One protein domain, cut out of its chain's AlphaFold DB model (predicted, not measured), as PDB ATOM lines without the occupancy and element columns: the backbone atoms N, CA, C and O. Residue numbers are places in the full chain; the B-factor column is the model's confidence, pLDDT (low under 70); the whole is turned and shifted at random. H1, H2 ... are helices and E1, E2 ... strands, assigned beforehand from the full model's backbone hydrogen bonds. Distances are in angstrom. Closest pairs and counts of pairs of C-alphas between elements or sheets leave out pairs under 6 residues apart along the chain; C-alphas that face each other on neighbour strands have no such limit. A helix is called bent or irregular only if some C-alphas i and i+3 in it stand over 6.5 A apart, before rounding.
ATOM      1  N   VAL A   6       1.734 -32.846 -43.836       94.88
ATOM      2  CA  VAL A   6       1.468 -32.172 -45.110       94.88
ATOM      3  C   VAL A   6       0.213 -31.334 -44.902       94.88
ATOM      4  O   VAL A   6      -0.815 -31.867 -44.487       94.88
ATOM      5  N   ILE A   7       0.323 -30.033 -45.129       96.06
ATOM      6  CA  ILE A   7      -0.752 -29.057 -45.004       96.06
ATOM      7  C   ILE A   7      -1.179 -28.683 -46.419       96.06
ATOM      8  O   ILE A   7      -0.371 -28.221 -47.225       96.06
ATOM      9  N   GLU A   8      -2.445 -28.937 -46.722       96.69
ATOM     10  CA  GLU A   8      -3.033 -28.647 -48.024       96.69
ATOM     11  C   GLU A   8      -3.761 -27.308 -47.966       96.69
ATOM     12  O   GLU A   8      -4.646 -27.125 -47.129       96.69
ATOM     13  N   LEU A   9      -3.386 -26.405 -48.864       96.62
ATOM     14  CA  LEU A   9      -3.964 -25.074 -49.012       96.62
ATOM     15  C   LEU A   9      -4.961 -25.060 -50.170       96.62
ATOM     16  O   LEU A   9      -4.776 -25.790 -51.147       96.62
ATOM     17  N   ASP A  10      -5.987 -24.218 -50.082       96.00
ATOM     18  CA  ASP A  10      -6.858 -23.960 -51.231       96.00
ATOM     19  C   ASP A  10      -6.216 -22.916 -52.173       96.00
ATOM     20  O   ASP A  10      -6.403 -22.987 -53.385       96.00
ATOM     21  N   ASP A  11      -5.406 -21.994 -51.634       95.50
ATOM     22  CA  ASP A  11      -4.661 -20.977 -52.391       95.50
ATOM     23  C   ASP A  11      -3.344 -20.597 -51.685       95.50
ATOM     24  O   ASP A  11      -3.244 -20.630 -50.456       95.50
ATOM     25  N   TRP A  12      -2.317 -20.197 -52.445       96.00
ATOM     26  CA  TRP A  12      -1.016 -19.821 -51.875       96.00
ATOM     27  C   TRP A  12      -1.083 -18.606 -50.941       96.00
ATOM     28  O   TRP A  12      -0.310 -18.534 -49.987       96.00
ATOM     29  N   SER A  13      -2.058 -17.708 -51.119       93.50
ATOM     30  CA  SER A  13      -2.284 -16.571 -50.215       93.50
ATOM     31  C   SER A  13      -2.638 -16.980 -48.777       93.50
ATOM     32  O   SER A  13      -2.475 -16.179 -47.854       93.50
ATOM     33  N   GLU A  14      -3.058 -18.230 -48.547       94.25
ATOM     34  CA  GLU A  14      -3.334 -18.782 -47.213       94.25
ATOM     35  C   GLU A  14      -2.058 -19.191 -46.460       94.25
ATOM     36  O   GLU A  14      -2.082 -19.361 -45.234       94.25
ATOM     37  N   PHE A  15      -0.927 -19.325 -47.165       94.44
ATOM     38  CA  PHE A  15       0.311 -19.874 -46.618       94.44
ATOM     39  C   PHE A  15       0.771 -19.150 -45.352       94.44
ATOM     40  O   PHE A  15       1.079 -19.802 -44.357       94.44
ATOM     41  N   ALA A  16       0.787 -17.814 -45.346       92.06
ATOM     42  CA  ALA A  16       1.276 -17.047 -44.200       92.06
ATOM     43  C   ALA A  16       0.433 -17.290 -42.933       92.06
ATOM     44  O   ALA A  16       0.983 -17.460 -41.839       92.06
ATOM     45  N   SER A  17      -0.896 -17.344 -43.072       90.50
ATOM     46  CA  SER A  17      -1.798 -17.629 -41.952       90.50
ATOM     47  C   SER A  17      -1.678 -19.069 -41.458       90.50
ATOM     48  O   SER A  17      -1.594 -19.292 -40.246       90.50
ATOM     49  N   GLU A  18      -1.614 -20.036 -42.376       93.56
ATOM     50  CA  GLU A  18      -1.543 -21.460 -42.038       93.56
ATOM     51  C   GLU A  18      -0.179 -21.842 -41.452       93.56
ATOM     52  O   GLU A  18      -0.109 -22.599 -40.481       93.56
ATOM     53  N   LEU A  19       0.909 -21.240 -41.944       93.50
ATOM     54  CA  LEU A  19       2.254 -21.375 -41.386       93.50
ATOM     55  C   LEU A  19       2.278 -21.048 -39.895       93.50
ATOM     56  O   LEU A  19       2.778 -21.830 -39.082       93.50
ATOM     57  N   ARG A  20       1.698 -19.908 -39.518       89.69
ATOM     58  CA  ARG A  20       1.627 -19.495 -38.116       89.69
ATOM     59  C   ARG A  20       0.831 -20.493 -37.280       89.69
ATOM     60  O   ARG A  20       1.284 -20.878 -36.201       89.69
ATOM     61  N   GLY A  21      -0.351 -20.890 -37.755       90.56
ATOM     62  CA  GLY A  21      -1.209 -21.849 -37.058       90.56
ATOM     63  C   GLY A  21      -0.497 -23.182 -36.817       90.56
ATOM     64  O   GLY A  21      -0.490 -23.688 -35.693       90.56
ATOM     65  N   ALA A  22       0.174 -23.696 -37.847       91.44
ATOM     66  CA  ALA A  22       0.925 -24.942 -37.796       91.44
ATOM     67  C   ALA A  22       2.082 -24.896 -36.789       91.44
ATOM     68  O   ALA A  22       2.246 -25.815 -35.987       91.44
ATOM     69  N   LEU A  23       2.862 -23.813 -36.791       91.75
ATOM     70  CA  LEU A  23       4.017 -23.675 -35.904       91.75
ATOM     71  C   LEU A  23       3.607 -23.430 -34.446       91.75
ATOM     72  O   LEU A  23       4.191 -24.022 -33.536       91.75
ATOM     73  N   ALA A  24       2.534 -22.670 -34.217       89.62
ATOM     74  CA  ALA A  24       1.947 -22.514 -32.889       89.62
ATOM     75  C   ALA A  24       1.419 -23.847 -32.326       89.62
ATOM     76  O   ALA A  24       1.590 -24.123 -31.138       89.62
ATOM     77  N   ALA A  25       0.821 -24.702 -33.166       90.12
ATOM     78  CA  ALA A  25       0.286 -26.000 -32.751       90.12
ATOM     79  C   ALA A  25       1.366 -26.973 -32.245       90.12
ATOM     80  O   ALA A  25       1.083 -27.812 -31.386       90.12
ATOM     81  N   ILE A  26       2.600 -26.845 -32.740       90.94
ATOM     82  CA  ILE A  26       3.754 -27.638 -32.285       90.94
ATOM     83  C   ILE A  26       4.620 -26.906 -31.248       90.94
ATOM     84  O   ILE A  26       5.612 -27.464 -30.783       90.94
ATOM     85  N   GLY A  27       4.239 -25.684 -30.862       89.69
ATOM     86  CA  GLY A  27       4.952 -24.875 -29.874       89.69
ATOM     87  C   GLY A  27       6.318 -24.368 -30.343       89.69
ATOM     88  O   GLY A  27       7.207 -24.214 -29.509       89.69
ATOM     89  N   HIS A  28       6.501 -24.142 -31.648       91.00
ATOM     90  CA  HIS A  28       7.733 -23.566 -32.198       91.00
ATOM     91  C   HIS A  28       7.676 -22.034 -32.155       91.00
ATOM     92  O   HIS A  28       6.738 -21.439 -32.681       91.00
ATOM     93  N   ASP A  29       8.679 -21.402 -31.544       85.50
ATOM     94  CA  ASP A  29       8.777 -19.949 -31.337       85.50
ATOM     95  C   ASP A  29      10.058 -19.324 -31.926       85.50
ATOM     96  O   ASP A  29      10.316 -18.134 -31.747       85.50
ATOM     97  N   GLY A  30      10.865 -20.121 -32.634       87.44
ATOM     98  CA  GLY A  30      12.127 -19.694 -33.235       87.44
ATOM     99  C   GLY A  30      12.030 -19.339 -34.720       87.44
ATOM    100  O   GLY A  30      10.995 -19.502 -35.367       87.44
ATOM    101  N   LEU A  31      13.166 -18.916 -35.283       93.25
ATOM    102  CA  LEU A  31      13.320 -18.731 -36.727       93.25
ATOM    103  C   LEU A  31      13.072 -20.041 -37.481       93.25
ATOM    104  O   LEU A  31      13.352 -21.138 -36.984       93.25
ATOM    105  N   VAL A  32      12.603 -19.910 -38.715       94.88
ATOM    106  CA  VAL A  32      12.424 -21.033 -39.636       94.88
ATOM    107  C   VAL A  32      13.213 -20.822 -40.917       94.88
ATOM    108  O   VAL A  32      13.601 -19.706 -41.252       94.88
ATOM    109  N   LEU A  33      13.463 -21.909 -41.639       95.12
ATOM    110  CA  LEU A  33      13.948 -21.879 -43.013       95.12
ATOM    111  C   LEU A  33      12.828 -22.315 -43.949       95.12
ATOM    112  O   LEU A  33      12.244 -23.379 -43.747       95.12
ATOM    113  N   ILE A  34      12.559 -21.510 -44.972       95.12
ATOM    114  CA  ILE A  34      11.507 -21.738 -45.963       95.12
ATOM    115  C   ILE A  34      12.155 -21.986 -47.328       95.12
ATOM    116  O   ILE A  34      13.027 -21.229 -47.766       95.12
ATOM    117  N   ARG A  35      11.741 -23.064 -47.999       94.25
ATOM    118  CA  ARG A  35      12.203 -23.430 -49.344       94.25
ATOM    119  C   ARG A  35      11.045 -23.910 -50.199       94.25
ATOM    120  O   ARG A  35      10.335 -24.828 -49.805       94.25
ATOM    121  N   ASN A  36      10.969 -23.390 -51.414       95.50
ATOM    122  CA  ASN A  36      10.054 -23.894 -52.429       95.50
ATOM    123  C   ASN A  36      10.710 -25.065 -53.171       95.50
ATOM    124  O   ASN A  36      11.928 -25.070 -53.377       95.50
ATOM    125  N   PHE A  37       9.916 -26.046 -53.583       95.19
ATOM    126  CA  PHE A  37      10.386 -27.193 -54.358       95.19
ATOM    127  C   PHE A  37       9.310 -27.659 -55.342       95.19
ATOM    128  O   PHE A  37       8.128 -27.426 -55.122       95.19
ATOM    129  N   MET A  38       9.714 -28.342 -56.412       94.69
ATOM    130  CA  MET A  38       8.773 -29.014 -57.313       94.69
ATOM    131  C   MET A  38       8.267 -30.298 -56.654       94.69
ATOM    132  O   MET A  38       9.085 -31.100 -56.202       94.69
ATOM    133  N   LEU A  39       6.954 -30.539 -56.652       94.94
ATOM    134  CA  LEU A  39       6.348 -31.762 -56.104       94.94
ATOM    135  C   LEU A  39       6.795 -33.017 -56.866       94.94
ATOM    136  O   LEU A  39       6.993 -34.075 -56.263       94.94
ATOM    137  N   ALA A  40       7.013 -32.879 -58.173       91.44
ATOM    138  CA  ALA A  40       7.576 -33.901 -59.041       91.44
ATOM    139  C   ALA A  40       8.582 -33.283 -60.023       91.44
ATOM    140  O   ALA A  40       8.387 -32.170 -60.513       91.44
ATOM    141  N   THR A  41       9.664 -34.001 -60.330       88.06
ATOM    142  CA  THR A  41      10.659 -33.581 -61.334       88.06
ATOM    143  C   THR A  41      10.879 -34.659 -62.382       88.06
ATOM    144  O   THR A  41      10.724 -35.844 -62.107       88.06
ATOM    145  N   CYS A  42      11.281 -34.266 -63.590       84.12
ATOM    146  CA  CYS A  42      11.815 -35.200 -64.577       84.12
ATOM    147  C   CYS A  42      13.340 -35.169 -64.482       84.12
ATOM    148  O   CYS A  42      13.977 -34.224 -64.951       84.12
ATOM    149  N   ASP A  43      13.907 -36.171 -63.820       76.44
ATOM    150  CA  ASP A  43      15.353 -36.259 -63.640       76.44
ATOM    151  C   ASP A  43      16.023 -36.716 -64.937       76.44
ATOM    152  O   ASP A  43      15.387 -37.329 -65.802       76.44
ATOM    153  N   VAL A  44      17.311 -36.407 -65.083       75.62
ATOM    154  CA  VAL A  44      18.112 -36.808 -66.241       75.62
ATOM    155  C   VAL A  44      19.359 -37.578 -65.814       75.62
ATOM    156  O   VAL A  44      19.898 -37.345 -64.733       75.62
ATOM    157  N   ASP A  45      19.805 -38.508 -66.658       77.75
ATOM    158  CA  ASP A  45      21.062 -39.238 -66.478       77.75
ATOM    159  C   ASP A  45      22.283 -38.370 -66.844       77.75
ATOM    160  O   ASP A  45      22.155 -37.228 -67.293       77.75
ATOM    161  N   ASP A  46      23.486 -38.937 -66.701       75.81
ATOM    162  CA  ASP A  46      24.749 -38.275 -67.065       75.81
ATOM    163  C   ASP A  46      24.829 -37.898 -68.564       75.81
ATOM    164  O   ASP A  46      25.666 -37.087 -68.963       75.81
ATOM    165  N   LEU A  61       9.028 -36.738 -47.582       93.31
ATOM    166  CA  LEU A  61       8.383 -37.485 -46.497       93.31
ATOM    167  C   LEU A  61       9.268 -38.614 -45.942       93.31
ATOM    168  O   LEU A  61       9.187 -38.967 -44.763       93.31
ATOM    169  N   ARG A  62      10.140 -39.189 -46.777       92.31
ATOM    170  CA  ARG A  62      11.053 -40.271 -46.393       92.31
ATOM    171  C   ARG A  62      12.352 -39.767 -45.768       92.31
ATOM    172  O   ARG A  62      12.858 -40.431 -44.857       92.31
ATOM    173  N   THR A  63      12.913 -38.672 -46.275       93.38
ATOM    174  CA  THR A  63      14.290 -38.223 -45.982       93.38
ATOM    175  C   THR A  63      14.373 -36.848 -45.339       93.38
ATOM    176  O   THR A  63      15.429 -36.504 -44.824       93.38
ATOM    177  N   GLY A  64      13.287 -36.079 -45.337       94.56
ATOM    178  CA  GLY A  64      13.245 -34.704 -44.853       94.56
ATOM    179  C   GLY A  64      13.844 -33.687 -45.821       94.56
ATOM    180  O   GLY A  64      14.115 -32.578 -45.400       94.56
ATOM    181  N   THR A  65      14.108 -34.043 -47.082       94.38
ATOM    182  CA  THR A  65      14.686 -33.123 -48.078       94.38
ATOM    183  C   THR A  65      14.279 -33.514 -49.500       94.38
ATOM    184  O   THR A  65      14.154 -34.699 -49.823       94.38
ATOM    185  N   ASP A  66      14.092 -32.519 -50.369       93.12
ATOM    186  CA  ASP A  66      13.782 -32.689 -51.796       93.12
ATOM    187  C   ASP A  66      15.002 -33.135 -52.617       93.12
ATOM    188  O   ASP A  66      14.883 -33.441 -53.804       93.12
ATOM    189  N   ARG A  67      16.170 -33.266 -51.974       90.06
ATOM    190  CA  ARG A  67      17.428 -33.672 -52.607       90.06
ATOM    191  C   ARG A  67      17.882 -35.061 -52.182       90.06
ATOM    192  O   ARG A  67      17.722 -35.468 -51.032       90.06
ATOM    193  N   ASP A  68      18.491 -35.783 -53.112       86.06
ATOM    194  CA  ASP A  68      19.153 -37.054 -52.832       86.06
ATOM    195  C   ASP A  68      20.681 -36.917 -52.912       86.06
ATOM    196  O   ASP A  68      21.223 -35.896 -53.329       86.06
ATOM    197  N   GLY A  69      21.403 -37.965 -52.513       84.69
ATOM    198  CA  GLY A  69      22.867 -37.960 -52.538       84.69
ATOM    199  C   GLY A  69      23.490 -37.897 -53.941       84.69
ATOM    200  O   GLY A  69      24.706 -37.758 -54.039       84.69
ATOM    201  N   LYS A  70      22.696 -38.030 -55.011       81.88
ATOM    202  CA  LYS A  70      23.149 -37.991 -56.410       81.88
ATOM    203  C   LYS A  70      22.808 -36.676 -57.112       81.88
ATOM    204  O   LYS A  70      23.263 -36.454 -58.227       81.88
ATOM    205  N   SER A  71      22.021 -35.819 -56.473       83.25
ATOM    206  CA  SER A  71      21.588 -34.542 -57.026       83.25
ATOM    207  C   SER A  71      22.794 -33.632 -57.295       83.25
ATOM    208  O   SER A  71      23.709 -33.547 -56.485       83.25
ATOM    209  N   SER A  72      22.809 -32.891 -58.399       79.94
ATOM    210  CA  SER A  72      23.929 -31.983 -58.700       79.94
ATOM    211  C   SER A  72      24.000 -30.830 -57.704       79.94
ATOM    212  O   SER A  72      22.998 -30.148 -57.512       79.94
ATOM    213  N   MET A  73      25.154 -30.562 -57.088       82.19
ATOM    214  CA  MET A  73      25.337 -29.349 -56.272       82.19
ATOM    215  C   MET A  73      25.057 -28.087 -57.099       82.19
ATOM    216  O   MET A  73      25.365 -28.044 -58.291       82.19
ATOM    217  N   TRP A  74      24.465 -27.071 -56.473       76.56
ATOM    218  CA  TRP A  74      24.224 -25.777 -57.104       76.56
ATOM    219  C   TRP A  74      25.206 -24.783 -56.504       76.56
ATOM    220  O   TRP A  74      25.229 -24.595 -55.298       76.56
ATOM    221  N   ASN A  75      26.045 -24.191 -57.347       80.00
ATOM    222  CA  ASN A  75      26.985 -23.162 -56.927       80.00
ATOM    223  C   ASN A  75      26.603 -21.866 -57.649       80.00
ATOM    224  O   ASN A  75      26.978 -21.663 -58.804       80.00
ATOM    225  N   ALA A  76      25.834 -21.001 -56.996       82.50
ATOM    226  CA  ALA A  76      25.579 -19.634 -57.426       82.50
ATOM    227  C   ALA A  76      26.712 -18.723 -56.912       82.50
ATOM    228  O   ALA A  76      26.832 -18.514 -55.698       82.50
ATOM    229  N   PRO A  77      27.553 -18.160 -57.805       82.38
ATOM    230  CA  PRO A  77      28.701 -17.352 -57.400       82.38
ATOM    231  C   PRO A  77      28.308 -16.191 -56.479       82.38
ATOM    232  O   PRO A  77      27.427 -15.398 -56.808       82.38
ATOM    233  N   GLY A  78      28.979 -16.080 -55.330       80.50
ATOM    234  CA  GLY A  78      28.724 -15.039 -54.326       80.50
ATOM    235  C   GLY A  78      27.504 -15.273 -53.426       80.50
ATOM    236  O   GLY A  78      27.239 -14.447 -52.550       80.50
ATOM    237  N   HIS A  79      26.776 -16.374 -53.615       81.12
ATOM    238  CA  HIS A  79      25.602 -16.746 -52.823       81.12
ATOM    239  C   HIS A  79      25.819 -18.064 -52.071       81.12
ATOM    240  O   HIS A  79      25.616 -18.103 -50.853       81.12
ATOM    241  N   ASP A  80      26.309 -19.077 -52.787       83.12
ATOM    242  CA  ASP A  80      26.488 -20.447 -52.301       83.12
ATOM    243  C   ASP A  80      27.946 -20.723 -51.891       83.12
ATOM    244  O   ASP A  80      28.872 -19.996 -52.274       83.12
ATOM    245  N   PHE A  81      28.162 -21.780 -51.106       84.06
ATOM    246  CA  PHE A  81      29.501 -22.254 -50.777       84.06
ATOM    247  C   PHE A  81      30.078 -23.039 -51.962       84.06
ATOM    248  O   PHE A  81      29.461 -23.965 -52.476       84.06
ATOM    249  N   GLU A  82      31.297 -22.719 -52.397       84.25
ATOM    250  CA  GLU A  82      31.904 -23.390 -53.553       84.25
ATOM    251  C   GLU A  82      32.401 -24.804 -53.197       84.25
ATOM    252  O   GLU A  82      33.541 -25.003 -52.767       84.25
ATOM    253  N   HIS A  83      31.547 -25.807 -53.415       79.25
ATOM    254  CA  HIS A  83      31.830 -27.209 -53.081       79.25
ATOM    255  C   HIS A  83      32.990 -27.838 -53.873       79.25
ATOM    256  O   HIS A  83      33.633 -28.765 -53.376       79.25
ATOM    257  N   ASP A  84      33.275 -27.339 -55.080       76.75
ATOM    258  CA  ASP A  84      34.290 -27.915 -55.974       76.75
ATOM    259  C   ASP A  84      35.712 -27.437 -55.660       76.75
ATOM    260  O   ASP A  84      36.680 -28.164 -55.895       76.75
ATOM    261  N   LEU A  85      35.870 -26.225 -55.119       69.56
ATOM    262  CA  LEU A  85      37.196 -25.688 -54.798       69.56
ATOM    263  C   LEU A  85      37.732 -26.223 -53.470       69.56
ATOM    264  O   LEU A  85      38.944 -26.366 -53.306       69.56
ATOM    265  N   THR A  86      36.839 -26.523 -52.525       68.81
ATOM    266  CA  THR A  86      37.189 -27.096 -51.223       68.81
ATOM    267  C   THR A  86      36.194 -28.205 -50.884       68.81
ATOM    268  O   THR A  86      35.037 -27.895 -50.600       68.81
ATOM    269  N   PRO A  87      36.615 -29.487 -50.868       70.25
ATOM    270  CA  PRO A  87      35.722 -30.589 -50.531       70.25
ATOM    271  C   PRO A  87      35.062 -30.365 -49.165       70.25
ATOM    272  O   PRO A  87      35.733 -30.381 -48.133       70.25
ATOM    273  N   SER A  88      33.742 -30.165 -49.158       77.75
ATOM    274  CA  SER A  88      32.968 -29.890 -47.937       77.75
ATOM    275  C   SER A  88      32.723 -31.143 -47.091       77.75
ATOM    276  O   SER A  88      32.389 -31.048 -45.913       77.75
ATOM    277  N   GLY A  89      32.848 -32.333 -47.694       84.25
ATOM    278  CA  GLY A  89      32.446 -33.599 -47.076       84.25
ATOM    279  C   GLY A  89      30.929 -33.750 -46.908       84.25
ATOM    280  O   GLY A  89      30.488 -34.695 -46.257       84.25
ATOM    281  N   LYS A  90      30.138 -32.837 -47.483       88.00
ATOM    282  CA  LYS A  90      28.673 -32.854 -47.475       88.00
ATOM    283  C   LYS A  90      28.145 -33.395 -48.795       88.00
ATOM    284  O   LYS A  90      28.673 -33.076 -49.859       88.00
ATOM    285  N   THR A  91      27.102 -34.213 -48.722       89.75
ATOM    286  CA  THR A  91      26.356 -34.666 -49.896       89.75
ATOM    287  C   THR A  91      25.223 -33.686 -50.204       89.75
ATOM    288  O   THR A  91      24.836 -32.901 -49.337       89.75
ATOM    289  N   PRO A  92      24.651 -33.714 -51.416       89.56
ATOM    290  CA  PRO A  92      23.566 -32.806 -51.780       89.56
ATOM    291  C   PRO A  92      22.322 -32.939 -50.888       89.56
ATOM    292  O   PRO A  92      21.596 -31.965 -50.713       89.56
ATOM    293  N   ALA A  93      22.098 -34.117 -50.296       92.12
ATOM    294  CA  ALA A  93      21.022 -34.360 -49.336       92.12
ATOM    295  C   ALA A  93      21.280 -33.727 -47.952       92.12
ATOM    296  O   ALA A  93      20.341 -33.543 -47.182       92.12
ATOM    297  N   ASP A  94      22.530 -33.371 -47.638       93.44
ATOM    298  CA  ASP A  94      22.910 -32.731 -46.371       93.44
ATOM    299  C   ASP A  94      22.800 -31.196 -46.419       93.44
ATOM    300  O   ASP A  94      23.081 -30.523 -45.421       93.44
ATOM    301  N   ILE A  95      22.428 -30.643 -47.576       92.62
ATOM    302  CA  ILE A  95      22.460 -29.213 -47.886       92.62
ATOM    303  C   ILE A  95      21.070 -28.760 -48.318       92.62
ATOM    304  O   ILE A  95      20.398 -29.427 -49.109       92.62
ATOM    305  N   ILE A  96      20.661 -27.588 -47.846       93.38
ATOM    306  CA  ILE A  96      19.425 -26.936 -48.252       93.38
ATOM    307  C   ILE A  96      19.698 -25.484 -48.636       93.38
ATOM    308  O   ILE A  96      20.392 -24.756 -47.923       93.38
ATOM    309  N   TYR A  97      19.125 -25.058 -49.761       90.81
ATOM    310  CA  TYR A  97      19.088 -23.647 -50.136       90.81
ATOM    311  C   TYR A  97      17.718 -23.097 -49.768       90.81
ATOM    312  O   TYR A  97      16.712 -23.568 -50.307       90.81
ATOM    313  N   ALA A  98      17.677 -22.175 -48.812       92.06
ATOM    314  CA  ALA A  98      16.449 -21.727 -48.168       92.06
ATOM    315  C   ALA A  98      16.581 -20.294 -47.636       92.06
ATOM    316  O   ALA A  98      17.685 -19.793 -47.405       92.06
ATOM    317  N   TYR A  99      15.434 -19.660 -47.419       91.50
ATOM    318  CA  TYR A  99      15.320 -18.329 -46.838       91.50
ATOM    319  C   TYR A  99      15.035 -18.431 -45.346       91.50
ATOM    320  O   TYR A  99      14.136 -19.160 -44.935       91.50
ATOM    321  N   VAL A 100      15.793 -17.700 -44.529       92.31
ATOM    322  CA  VAL A 100      15.501 -17.586 -43.094       92.31
ATOM    323  C   VAL A 100      14.309 -16.658 -42.933       92.31
ATOM    324  O   VAL A 100      14.320 -15.568 -43.503       92.31
ATOM    325  N   ALA A 101      13.317 -17.059 -42.147       92.06
ATOM    326  CA  ALA A 101      12.159 -16.240 -41.843       92.06
ATOM    327  C   ALA A 101      11.890 -16.156 -40.336       92.06
ATOM    328  O   ALA A 101      12.019 -17.140 -39.600       92.06
ATOM    329  N   GLU A 102      11.503 -14.962 -39.899       91.44
ATOM    330  CA  GLU A 102      10.938 -14.673 -38.584       91.44
ATOM    331  C   GLU A 102       9.412 -14.637 -38.693       91.44
ATOM    332  O   GLU A 102       8.869 -14.075 -39.643       91.44
ATOM    333  N   LEU A 103       8.712 -15.212 -37.716       87.88
ATOM    334  CA  LEU A 103       7.258 -15.101 -37.609       87.88
ATOM    335  C   LEU A 103       6.899 -13.941 -36.695       87.88
ATOM    336  O   LEU A 103       7.393 -13.844 -35.574       87.88
ATOM    337  N   THR A 104       5.980 -13.105 -37.150       83.06
ATOM    338  CA  THR A 104       5.399 -12.030 -36.351       83.06
ATOM    339  C   THR A 104       3.975 -12.394 -35.923       83.06
ATOM    340  O   THR A 104       3.467 -13.492 -36.169       83.06
ATOM    341  N   GLU A 105       3.285 -11.457 -35.272       73.00
ATOM    342  CA  GLU A 105       1.880 -11.639 -34.912       73.00
ATOM    343  C   GLU A 105       0.936 -11.724 -36.118       73.00
ATOM    344  O   GLU A 105      -0.202 -12.157 -35.940       73.00
ATOM    345  N   THR A 106       1.342 -11.309 -37.320       69.50
ATOM    346  CA  THR A 106       0.436 -11.230 -38.482       69.50
ATOM    347  C   THR A 106       0.998 -11.823 -39.770       69.50
ATOM    348  O   THR A 106       0.228 -12.051 -40.693       69.50
ATOM    349  N   GLU A 107       2.299 -12.087 -39.844       81.75
ATOM    350  CA  GLU A 107       3.005 -12.418 -41.088       81.75
ATOM    351  C   GLU A 107       4.321 -13.156 -40.794       81.75
ATOM    352  O   GLU A 107       4.681 -13.365 -39.634       81.75
ATOM    353  N   TYR A 108       5.059 -13.519 -41.843       87.62
ATOM    354  CA  TYR A 108       6.478 -13.852 -41.740       87.62
ATOM    355  C   TYR A 108       7.315 -12.789 -42.453       87.62
ATOM    356  O   TYR A 108       6.842 -12.128 -43.375       87.62
ATOM    357  N   ARG A 109       8.569 -12.625 -42.035       89.75
ATOM    358  CA  ARG A 109       9.528 -11.704 -42.653       89.75
ATOM    359  C   ARG A 109      10.825 -12.422 -42.955       89.75
ATOM    360  O   ARG A 109      11.284 -13.228 -42.152       89.75
ATOM    361  N   VAL A 110      11.413 -12.140 -44.107       89.62
ATOM    362  CA  VAL A 110      12.549 -12.881 -44.653       89.62
ATOM    363  C   VAL A 110      13.857 -12.144 -44.388       89.62
ATOM    364  O   VAL A 110      13.999 -10.969 -44.709       89.62
ATOM    365  N   HIS A 111      14.863 -12.846 -43.874       83.19
ATOM    366  CA  HIS A 111      16.215 -12.315 -43.725       83.19
ATOM    367  C   HIS A 111      17.049 -12.632 -44.968       83.19
ATOM    368  O   HIS A 111      17.572 -13.740 -45.131       83.19
ATOM    369  N   TYR A 112      17.230 -11.644 -45.846       67.94
ATOM    370  CA  TYR A 112      18.052 -11.806 -47.049       67.94
ATOM    371  C   TYR A 112      19.565 -11.836 -46.751       67.94
ATOM    372  O   TYR A 112      20.345 -12.496 -47.445       67.94
ATOM    373  N   LEU A 113      20.000 -11.153 -45.688       66.75
ATOM    374  CA  LEU A 113      21.378 -11.143 -45.186       66.75
ATOM    375  C   LEU A 113      21.403 -11.568 -43.709       66.75
ATOM    376  O   LEU A 113      20.439 -11.298 -43.000       66.75
ATOM    377  N   PRO A 114      22.481 -12.213 -43.217       61.31
ATOM    378  CA  PRO A 114      22.558 -12.660 -41.820       61.31
ATOM    379  C   PRO A 114      22.435 -11.537 -40.790       61.31
ATOM    380  O   PRO A 114      21.915 -11.763 -39.706       61.31
ATOM    381  N   GLU A 115      22.908 -10.345 -41.141       67.19
ATOM    382  CA  GLU A 115      22.894  -9.150 -40.289       67.19
ATOM    383  C   GLU A 115      21.976  -8.056 -40.862       67.19
ATOM    384  O   GLU A 115      22.049  -6.902 -40.452       67.19
ATOM    385  N   GLY A 116      21.161  -8.394 -41.869       69.00
ATOM    386  CA  GLY A 116      20.227  -7.459 -42.486       69.00
ATOM    387  C   GLY A 116      18.908  -7.387 -41.726       69.00
ATOM    388  O   GLY A 116      18.495  -8.359 -41.090       69.00
ATOM    389  N   GLU A 117      18.235  -6.243 -41.840       79.19
ATOM    390  CA  GLU A 117      16.841  -6.114 -41.418       79.19
ATOM    391  C   GLU A 117      15.969  -7.108 -42.204       79.19
ATOM    392  O   GLU A 117      16.200  -7.298 -43.404       79.19
ATOM    393  N   PRO A 118      14.999  -7.770 -41.555       84.00
ATOM    394  CA  PRO A 118      14.078  -8.648 -42.252       84.00
ATOM    395  C   PRO A 118      13.161  -7.842 -43.181       84.00
ATOM    396  O   PRO A 118      12.717  -6.742 -42.849       84.00
ATOM    397  N   GLU A 119      12.859  -8.407 -44.346       84.12
ATOM    398  CA  GLU A 119      12.036  -7.794 -45.387       84.12
ATOM    399  C   GLU A 119      10.697  -8.533 -45.517       84.12
ATOM    400  O   GLU A 119      10.625  -9.758 -45.387       84.12
ATOM    401  N   GLU A 120       9.623  -7.791 -45.787       82.88
ATOM    402  CA  GLU A 120       8.338  -8.373 -46.184       82.88
ATOM    403  C   GLU A 120       8.464  -8.872 -47.627       82.88
ATOM    404  O   GLU A 120       8.419  -8.097 -48.583       82.88
ATOM    405  N   TRP A 121       8.670 -10.178 -47.779       86.69
ATOM    406  CA  TRP A 121       8.742 -10.833 -49.077       86.69
ATOM    407  C   TRP A 121       7.860 -12.073 -49.067       86.69
ATOM    408  O   TRP A 121       8.101 -13.011 -48.310       86.69
ATOM    409  N   ASP A 122       6.854 -12.070 -49.941       88.88
ATOM    410  CA  ASP A 122       6.061 -13.253 -50.229       88.88
ATOM    411  C   ASP A 122       6.872 -14.278 -51.039       88.88
ATOM    412  O   ASP A 122       7.107 -14.123 -52.238       88.88
ATOM    413  N   LEU A 123       7.310 -15.335 -50.358       90.94
ATOM    414  CA  LEU A 123       8.005 -16.481 -50.939       90.94
ATOM    415  C   LEU A 123       7.078 -17.382 -51.762       90.94
ATOM    416  O   LEU A 123       7.574 -18.299 -52.413       90.94
ATOM    417  N   THR A 124       5.765 -17.151 -51.733       93.38
ATOM    418  CA  THR A 124       4.776 -17.921 -52.496       93.38
ATOM    419  C   THR A 124       4.293 -17.216 -53.760       93.38
ATOM    420  O   THR A 124       3.571 -17.822 -54.553       93.38
ATOM    421  N   ASP A 125       4.742 -15.977 -54.003       91.88
ATOM    422  CA  ASP A 125       4.452 -15.270 -55.249       91.88
ATOM    423  C   ASP A 125       4.913 -16.110 -56.450       91.88
ATOM    424  O   ASP A 125       6.047 -16.591 -56.498       91.88
ATOM    425  N   GLN A 126       4.018 -16.279 -57.426       92.00
ATOM    426  CA  GLN A 126       4.222 -17.056 -58.660       92.00
ATOM    427  C   GLN A 126       4.365 -18.578 -58.490       92.00
ATOM    428  O   GLN A 126       4.640 -19.255 -59.483       92.00
ATOM    429  N   LEU A 127       4.150 -19.136 -57.294       95.69
ATOM    430  CA  LEU A 127       4.014 -20.585 -57.158       95.69
ATOM    431  C   LEU A 127       2.732 -21.073 -57.845       95.69
ATOM    432  O   LEU A 127       1.695 -20.409 -57.818       95.69
ATOM    433  N   THR A 128       2.812 -22.249 -58.459       95.62
ATOM    434  CA  THR A 128       1.696 -22.934 -59.120       95.62
ATOM    435  C   THR A 128       1.293 -24.173 -58.314       95.62
ATOM    436  O   THR A 128       1.777 -24.403 -57.204       95.62
ATOM    437  N   GLU A 129       0.384 -24.983 -58.850       95.06
ATOM    438  CA  GLU A 129      -0.026 -26.264 -58.274       95.06
ATOM    439  C   GLU A 129       1.068 -27.345 -58.310       95.06
ATOM    440  O   GLU A 129       0.942 -28.376 -57.647       95.06
ATOM    441  N   PHE A 130       2.144 -27.129 -59.073       95.56
ATOM    442  CA  PHE A 130       3.244 -28.087 -59.214       95.56
ATOM    443  C   PHE A 130       4.333 -27.925 -58.153       95.56
ATOM    444  O   PHE A 130       5.223 -28.778 -58.049       95.56
ATOM    445  N   GLU A 131       4.279 -26.855 -57.365       96.94
ATOM    446  CA  GLU A 131       5.225 -26.570 -56.300       96.94
ATOM    447  C   GLU A 131       4.672 -26.905 -54.910       96.94
ATOM    448  O   GLU A 131       3.472 -27.022 -54.665       96.94
ATOM    449  N   GLY A 132       5.595 -27.075 -53.971       97.44
ATOM    450  CA  GLY A 132       5.334 -27.132 -52.546       97.44
ATOM    451  C   GLY A 132       6.313 -26.246 -51.781       97.44
ATOM    452  O   GLY A 132       7.310 -25.766 -52.330       97.44
ATOM    453  N   VAL A 133       6.060 -26.073 -50.486       97.69
ATOM    454  CA  VAL A 133       6.927 -25.318 -49.572       97.69
ATOM    455  C   VAL A 133       7.342 -26.197 -48.398       97.69
ATOM    456  O   VAL A 133       6.515 -26.819 -47.735       97.69
ATOM    457  N   LEU A 134       8.642 -26.250 -48.132       97.56
ATOM    458  CA  LEU A 134       9.253 -26.940 -47.001       97.56
ATOM    459  C   LEU A 134       9.607 -25.923 -45.924       97.56
ATOM    460  O   LEU A 134      10.226 -24.898 -46.219       97.56
ATOM    461  N   VAL A 135       9.255 -26.237 -44.679       96.81
ATOM    462  CA  VAL A 135       9.538 -25.395 -43.515       96.81
ATOM    463  C   VAL A 135      10.380 -26.180 -42.524       96.81
ATOM    464  O   VAL A 135       9.972 -27.252 -42.077       96.81
ATOM    465  N   TYR A 136      11.535 -25.634 -42.155       96.62
ATOM    466  CA  TYR A 136      12.483 -26.262 -41.237       96.62
ATOM    467  C   TYR A 136      12.745 -25.413 -39.993       96.62
ATOM    468  O   TYR A 136      12.723 -24.187 -40.052       96.62
ATOM    469  N   ASP A 137      13.080 -26.071 -38.887       95.50
ATOM    470  CA  ASP A 137      13.615 -25.448 -37.677       95.50
ATOM    471  C   ASP A 137      15.037 -24.939 -37.935       95.50
ATOM    472  O   ASP A 137      15.979 -25.732 -38.046       95.50
ATOM    473  N   ALA A 138      15.214 -23.616 -37.989       94.69
ATOM    474  CA  ALA A 138      16.512 -23.009 -38.268       94.69
ATOM    475  C   ALA A 138      17.583 -23.378 -37.222       94.69
ATOM    476  O   ALA A 138      18.768 -23.420 -37.549       94.69
ATOM    477  N   ALA A 139      17.201 -23.716 -35.983       94.69
ATOM    478  CA  ALA A 139      18.146 -24.114 -34.939       94.69
ATOM    479  C   ALA A 139      18.795 -25.487 -35.195       94.69
ATOM    480  O   ALA A 139      19.766 -25.853 -34.523       94.69
ATOM    481  N   LYS A 140      18.292 -26.263 -36.162       96.44
ATOM    482  CA  LYS A 140      18.834 -27.578 -36.542       96.44
ATOM    483  C   LYS A 140      19.709 -27.535 -37.793       96.44
ATOM    484  O   LYS A 140      20.167 -28.588 -38.248       96.44
ATOM    485  N   LEU A 141      19.983 -26.341 -38.313       95.75
ATOM    486  CA  LEU A 141      20.860 -26.139 -39.455       95.75
ATOM    487  C   LEU A 141      21.973 -25.136 -39.143       95.75
ATOM    488  O   LEU A 141      21.817 -24.230 -38.328       95.75
ATOM    489  N   ASP A 142      23.107 -25.307 -39.813       93.88
ATOM    490  CA  ASP A 142      24.216 -24.361 -39.800       93.88
ATOM    491  C   ASP A 142      24.221 -23.571 -41.103       93.88
ATOM    492  O   ASP A 142      24.313 -24.144 -42.188       93.88
ATOM    493  N   ARG A 143      24.139 -22.245 -41.006       91.00
ATOM    494  CA  ARG A 143      24.312 -21.372 -42.165       91.00
ATOM    495  C   ARG A 143      25.782 -21.341 -42.566       91.00
ATOM    496  O   ARG A 143      26.630 -21.001 -41.742       91.00
ATOM    497  N   VAL A 144      26.071 -21.649 -43.827       89.81
ATOM    498  CA  VAL A 144      27.444 -21.636 -44.367       89.81
ATOM    499  C   VAL A 144      27.659 -20.570 -45.429       89.81
ATOM    500  O   VAL A 144      28.774 -20.077 -45.586       89.81
ATOM    501  N   ALA A 145      26.591 -20.181 -46.121       87.38
ATOM    502  CA  ALA A 145      26.606 -19.111 -47.102       87.38
ATOM    503  C   ALA A 145      25.314 -18.289 -46.999       87.38
ATOM    504  O   ALA A 145      24.583 -18.349 -46.005       87.38
ATOM    505  N   LYS A 146      25.034 -17.446 -47.993       83.88
ATOM    506  CA  LYS A 146      23.913 -16.507 -47.905       83.88
ATOM    507  C   LYS A 146      22.565 -17.231 -47.891       83.88
ATOM    508  O   LYS A 146      21.728 -16.911 -47.059       83.88
ATOM    509  N   ASN A 147      22.372 -18.194 -48.770       85.50
ATOM    510  CA  ASN A 147      21.151 -18.989 -48.927       85.50
ATOM    511  C   ASN A 147      21.394 -20.470 -48.613       85.50
ATOM    512  O   ASN A 147      20.434 -21.227 -48.540       85.50
ATOM    513  N   GLU A 148      22.639 -20.883 -48.384       91.25
ATOM    514  CA  GLU A 148      23.001 -22.276 -48.131       91.25
ATOM    515  C   GLU A 148      23.126 -22.600 -46.639       91.25
ATOM    516  O   GLU A 148      23.830 -21.921 -45.877       91.25
ATOM    517  N   HIS A 149      22.466 -23.688 -46.247       93.62
ATOM    518  CA  HIS A 149      22.443 -24.212 -44.891       93.62
ATOM    519  C   HIS A 149      22.707 -25.718 -44.899       93.62
ATOM    520  O   HIS A 149      22.264 -26.438 -45.793       93.62
ATOM    521  N   TRP A 150      23.417 -26.207 -43.887       94.94
ATOM    522  CA  TRP A 150      23.719 -27.626 -43.715       94.94
ATOM    523  C   TRP A 150      22.937 -28.196 -42.546       94.94
ATOM    524  O   TRP A 150      22.921 -27.614 -41.462       94.94
ATOM    525  N   PHE A 151      22.341 -29.371 -42.726       96.31
ATOM    526  CA  PHE A 151      21.699 -30.064 -41.615       96.31
ATOM    527  C   PHE A 151      22.750 -30.509 -40.583       96.31
ATOM    528  O   PHE A 151      23.798 -31.073 -40.929       96.31
ATOM    529  N   ARG A 152      22.463 -30.267 -39.294       95.38
ATOM    530  CA  ARG A 152      23.290 -30.744 -38.166       95.38
ATOM    531  C   ARG A 152      23.155 -32.252 -37.932       95.38
ATOM    532  O   ARG A 152      24.015 -32.856 -37.295       95.38
ATOM    533  N   GLY A 153      22.069 -32.844 -38.425       94.19
ATOM    534  CA  GLY A 153      21.707 -34.249 -38.254       94.19
ATOM    535  C   GLY A 153      20.759 -34.720 -39.355       94.19
ATOM    536  O   GLY A 153      20.863 -34.259 -40.489       94.19
ATOM    537  N   ASP A 154      19.843 -35.632 -39.024       93.81
ATOM    538  CA  ASP A 154      18.830 -36.130 -39.965       93.81
ATOM    539  C   ASP A 154      17.899 -34.974 -40.400       93.81
ATOM    540  O   ASP A 154      17.297 -34.334 -39.529       93.81
ATOM    541  N   PRO A 155      17.743 -34.689 -41.709       95.12
ATOM    542  CA  PRO A 155      16.886 -33.599 -42.181       95.12
ATOM    543  C   PRO A 155      15.432 -33.708 -41.704       95.12
ATOM    544  O   PRO A 155      14.766 -32.693 -41.499       95.12
ATOM    545  N   ARG A 156      14.934 -34.924 -41.438       94.25
ATOM    546  CA  ARG A 156      13.582 -35.130 -40.891       94.25
ATOM    547  C   ARG A 156      13.396 -34.540 -39.508       94.25
ATOM    548  O   ARG A 156      12.277 -34.190 -39.154       94.25
ATOM    549  N   ASP A 157      14.464 -34.460 -38.722       94.19
ATOM    550  CA  ASP A 157      14.388 -33.853 -37.400       94.19
ATOM    551  C   ASP A 157      14.251 -32.331 -37.513       94.19
ATOM    552  O   ASP A 157      13.704 -31.705 -36.607       94.19
ATOM    553  N   ALA A 158      14.737 -31.735 -38.606       95.81
ATOM    554  CA  ALA A 158      14.600 -30.312 -38.892       95.81
ATOM    555  C   ALA A 158      13.270 -29.957 -39.561       95.81
ATOM    556  O   ALA A 158      12.789 -28.849 -39.359       95.81
ATOM    557  N   LEU A 159      12.679 -30.859 -40.348       96.56
ATOM    558  CA  LEU A 159      11.439 -30.590 -41.074       96.56
ATOM    559  C   LEU A 159      10.267 -30.395 -40.098       96.56
ATOM    560  O   LEU A 159       9.949 -31.281 -39.306       96.56
ATOM    561  N   LEU A 160       9.599 -29.247 -40.170       95.44
ATOM    562  CA  LEU A 160       8.454 -28.896 -39.326       95.44
ATOM    563  C   LEU A 160       7.130 -29.114 -40.057       95.44
ATOM    564  O   LEU A 160       6.205 -29.702 -39.497       95.44
ATOM    565  N   ALA A 161       7.055 -28.681 -41.315       95.94
ATOM    566  CA  ALA A 161       5.847 -28.761 -42.126       95.94
ATOM    567  C   ALA A 161       6.177 -28.819 -43.622       95.94
ATOM    568  O   ALA A 161       7.233 -28.358 -44.064       95.94
ATOM    569  N   VAL A 162       5.238 -29.376 -44.386       97.56
ATOM    570  CA  VAL A 162       5.232 -29.349 -45.852       97.56
ATOM    571  C   VAL A 162       3.906 -28.748 -46.289       97.56
ATOM    572  O   VAL A 162       2.868 -29.226 -45.848       97.56
ATOM    573  N   PHE A 163       3.928 -27.740 -47.152       97.50
ATOM    574  CA  PHE A 163       2.734 -27.129 -47.731       97.50
ATOM    575  C   PHE A 163       2.634 -27.470 -49.217       97.50
ATOM    576  O   PHE A 163       3.650 -27.489 -49.915       97.50
TER     577      PHE A 163
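AT A GLANCE: This is residues 6 to 46 and 61 to 163 of the 169 residues of an uncharacterized protein of Sphingopyxis sp. EG6 (UniProt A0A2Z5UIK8). A strongly twisted sheet of six strands, E1, E10, E7, E2, E5 and E6, curls round one helix, H1, and a small sheet of three strands, E4, E9 and E8, lies at the end away from H1. E2 runs on into E3, which leads away from the large sheet to the cut, and a long stretch with no named element, residues 61 to 94, comes before E4. The printed part has 144 residues with two named helices and ten named strands, in the order E1 H1 E2 E3 E4 E5 E6 E7 E8 E9 H2 E10; the large sheet is mixed, in the order E1 E10 E7 E2 E5 E6, and the small one, E4 E9 E8, is all antiparallel. The class is mixed, helices and strands, with 65 residues, under half of those printed, in named elements. The whole is compact, with a radius of gyration of the C-alphas of 15.2 A and spans of 43 by 36 by 27 A.

IN THESE COORDINATES: Find C-alpha 6 at (1.468, -32.172, -45.110); there E1 begins, residues 6 to 9. H1, residues 12 to 25, runs 20.1 A from first to last C-alpha; it is irregular, with C-alphas 13 and 16 lying 7.0 A apart. Look next at C-alpha 32 at (12.424, -21.033, -39.636), where E2, residues 32 to 38, sets out over 19.7 A; E3, residues 40 to 44, follows over 13.1 A. After the cut come E4, residues 95 to 97, E5, residues 99 to 103, and E6, residues 108 to 111. E7, residues 131 to 137, is 20.5 A long. E8, residues 141 to 143, E9, residues 148 to 151, and H2, residues 155 to 158, lead to E10, residues 159 to 163, which ends at C-alpha 163 at (2.734, -27.129, -47.731).

HOW THE PARTS SIT: Begin at the edge strand E1, parallel to E10, where N 7 and O 162 are 2.8 A apart, within hydrogen-bond range. E10 is antiparallel to E7, with N 163 and O 133 at 2.8 A. E7 is antiparallel to E2, with N 134 and O 35 at 2.8 A, and E2 to E5, with N 34 and O 99 at 2.8 A. E5 and E6 are a hairpin, antiparallel to each other, with N 109 and O 102 at 2.8 A, and E6 is the other edge strand of the sheet. H1 is on this sheet, on one face of it, in two layers, a sheet and a helix on it; the closest C-alphas of H1 and E10 are those of Ala 22 and Ala 161, 7.6 A apart. E1, H1 and E2 form a split strand-helix-strand unit, two strands of one sheet with a helix between them along the chain and with E10 and E7 between them in the sheet, and its crossover is right-handed. E4 runs on into E5 at 71 degrees, and in the small sheet it is antiparallel to E9, with N 96 and O 149 at 2.8 A. E8 and E9 are a hairpin, with N 142 and O 150 at 2.8 A. H2 only grazes both sheets; the closest C-alphas of H2 and E7 are those of Ala 158 and Asp 137, 5.1 A apart. H1 has 8 of 10 O i to N i+4 pairs within range, and H2 is too short for such a pair.

THE WHOLE: Look for the two C-alphas farthest apart at Asp 46 and Glu 105, 47.6 A from each other. Residues 47 to 60 are cut out, and C-alphas 46 and 61 are 26.3 A apart across the cut. The link E6 to E7, 19 residues, is long. The mean pLDDT of the printed part is 88.7, and residues 85 to 86, 106 and 112 to 116 are under 70.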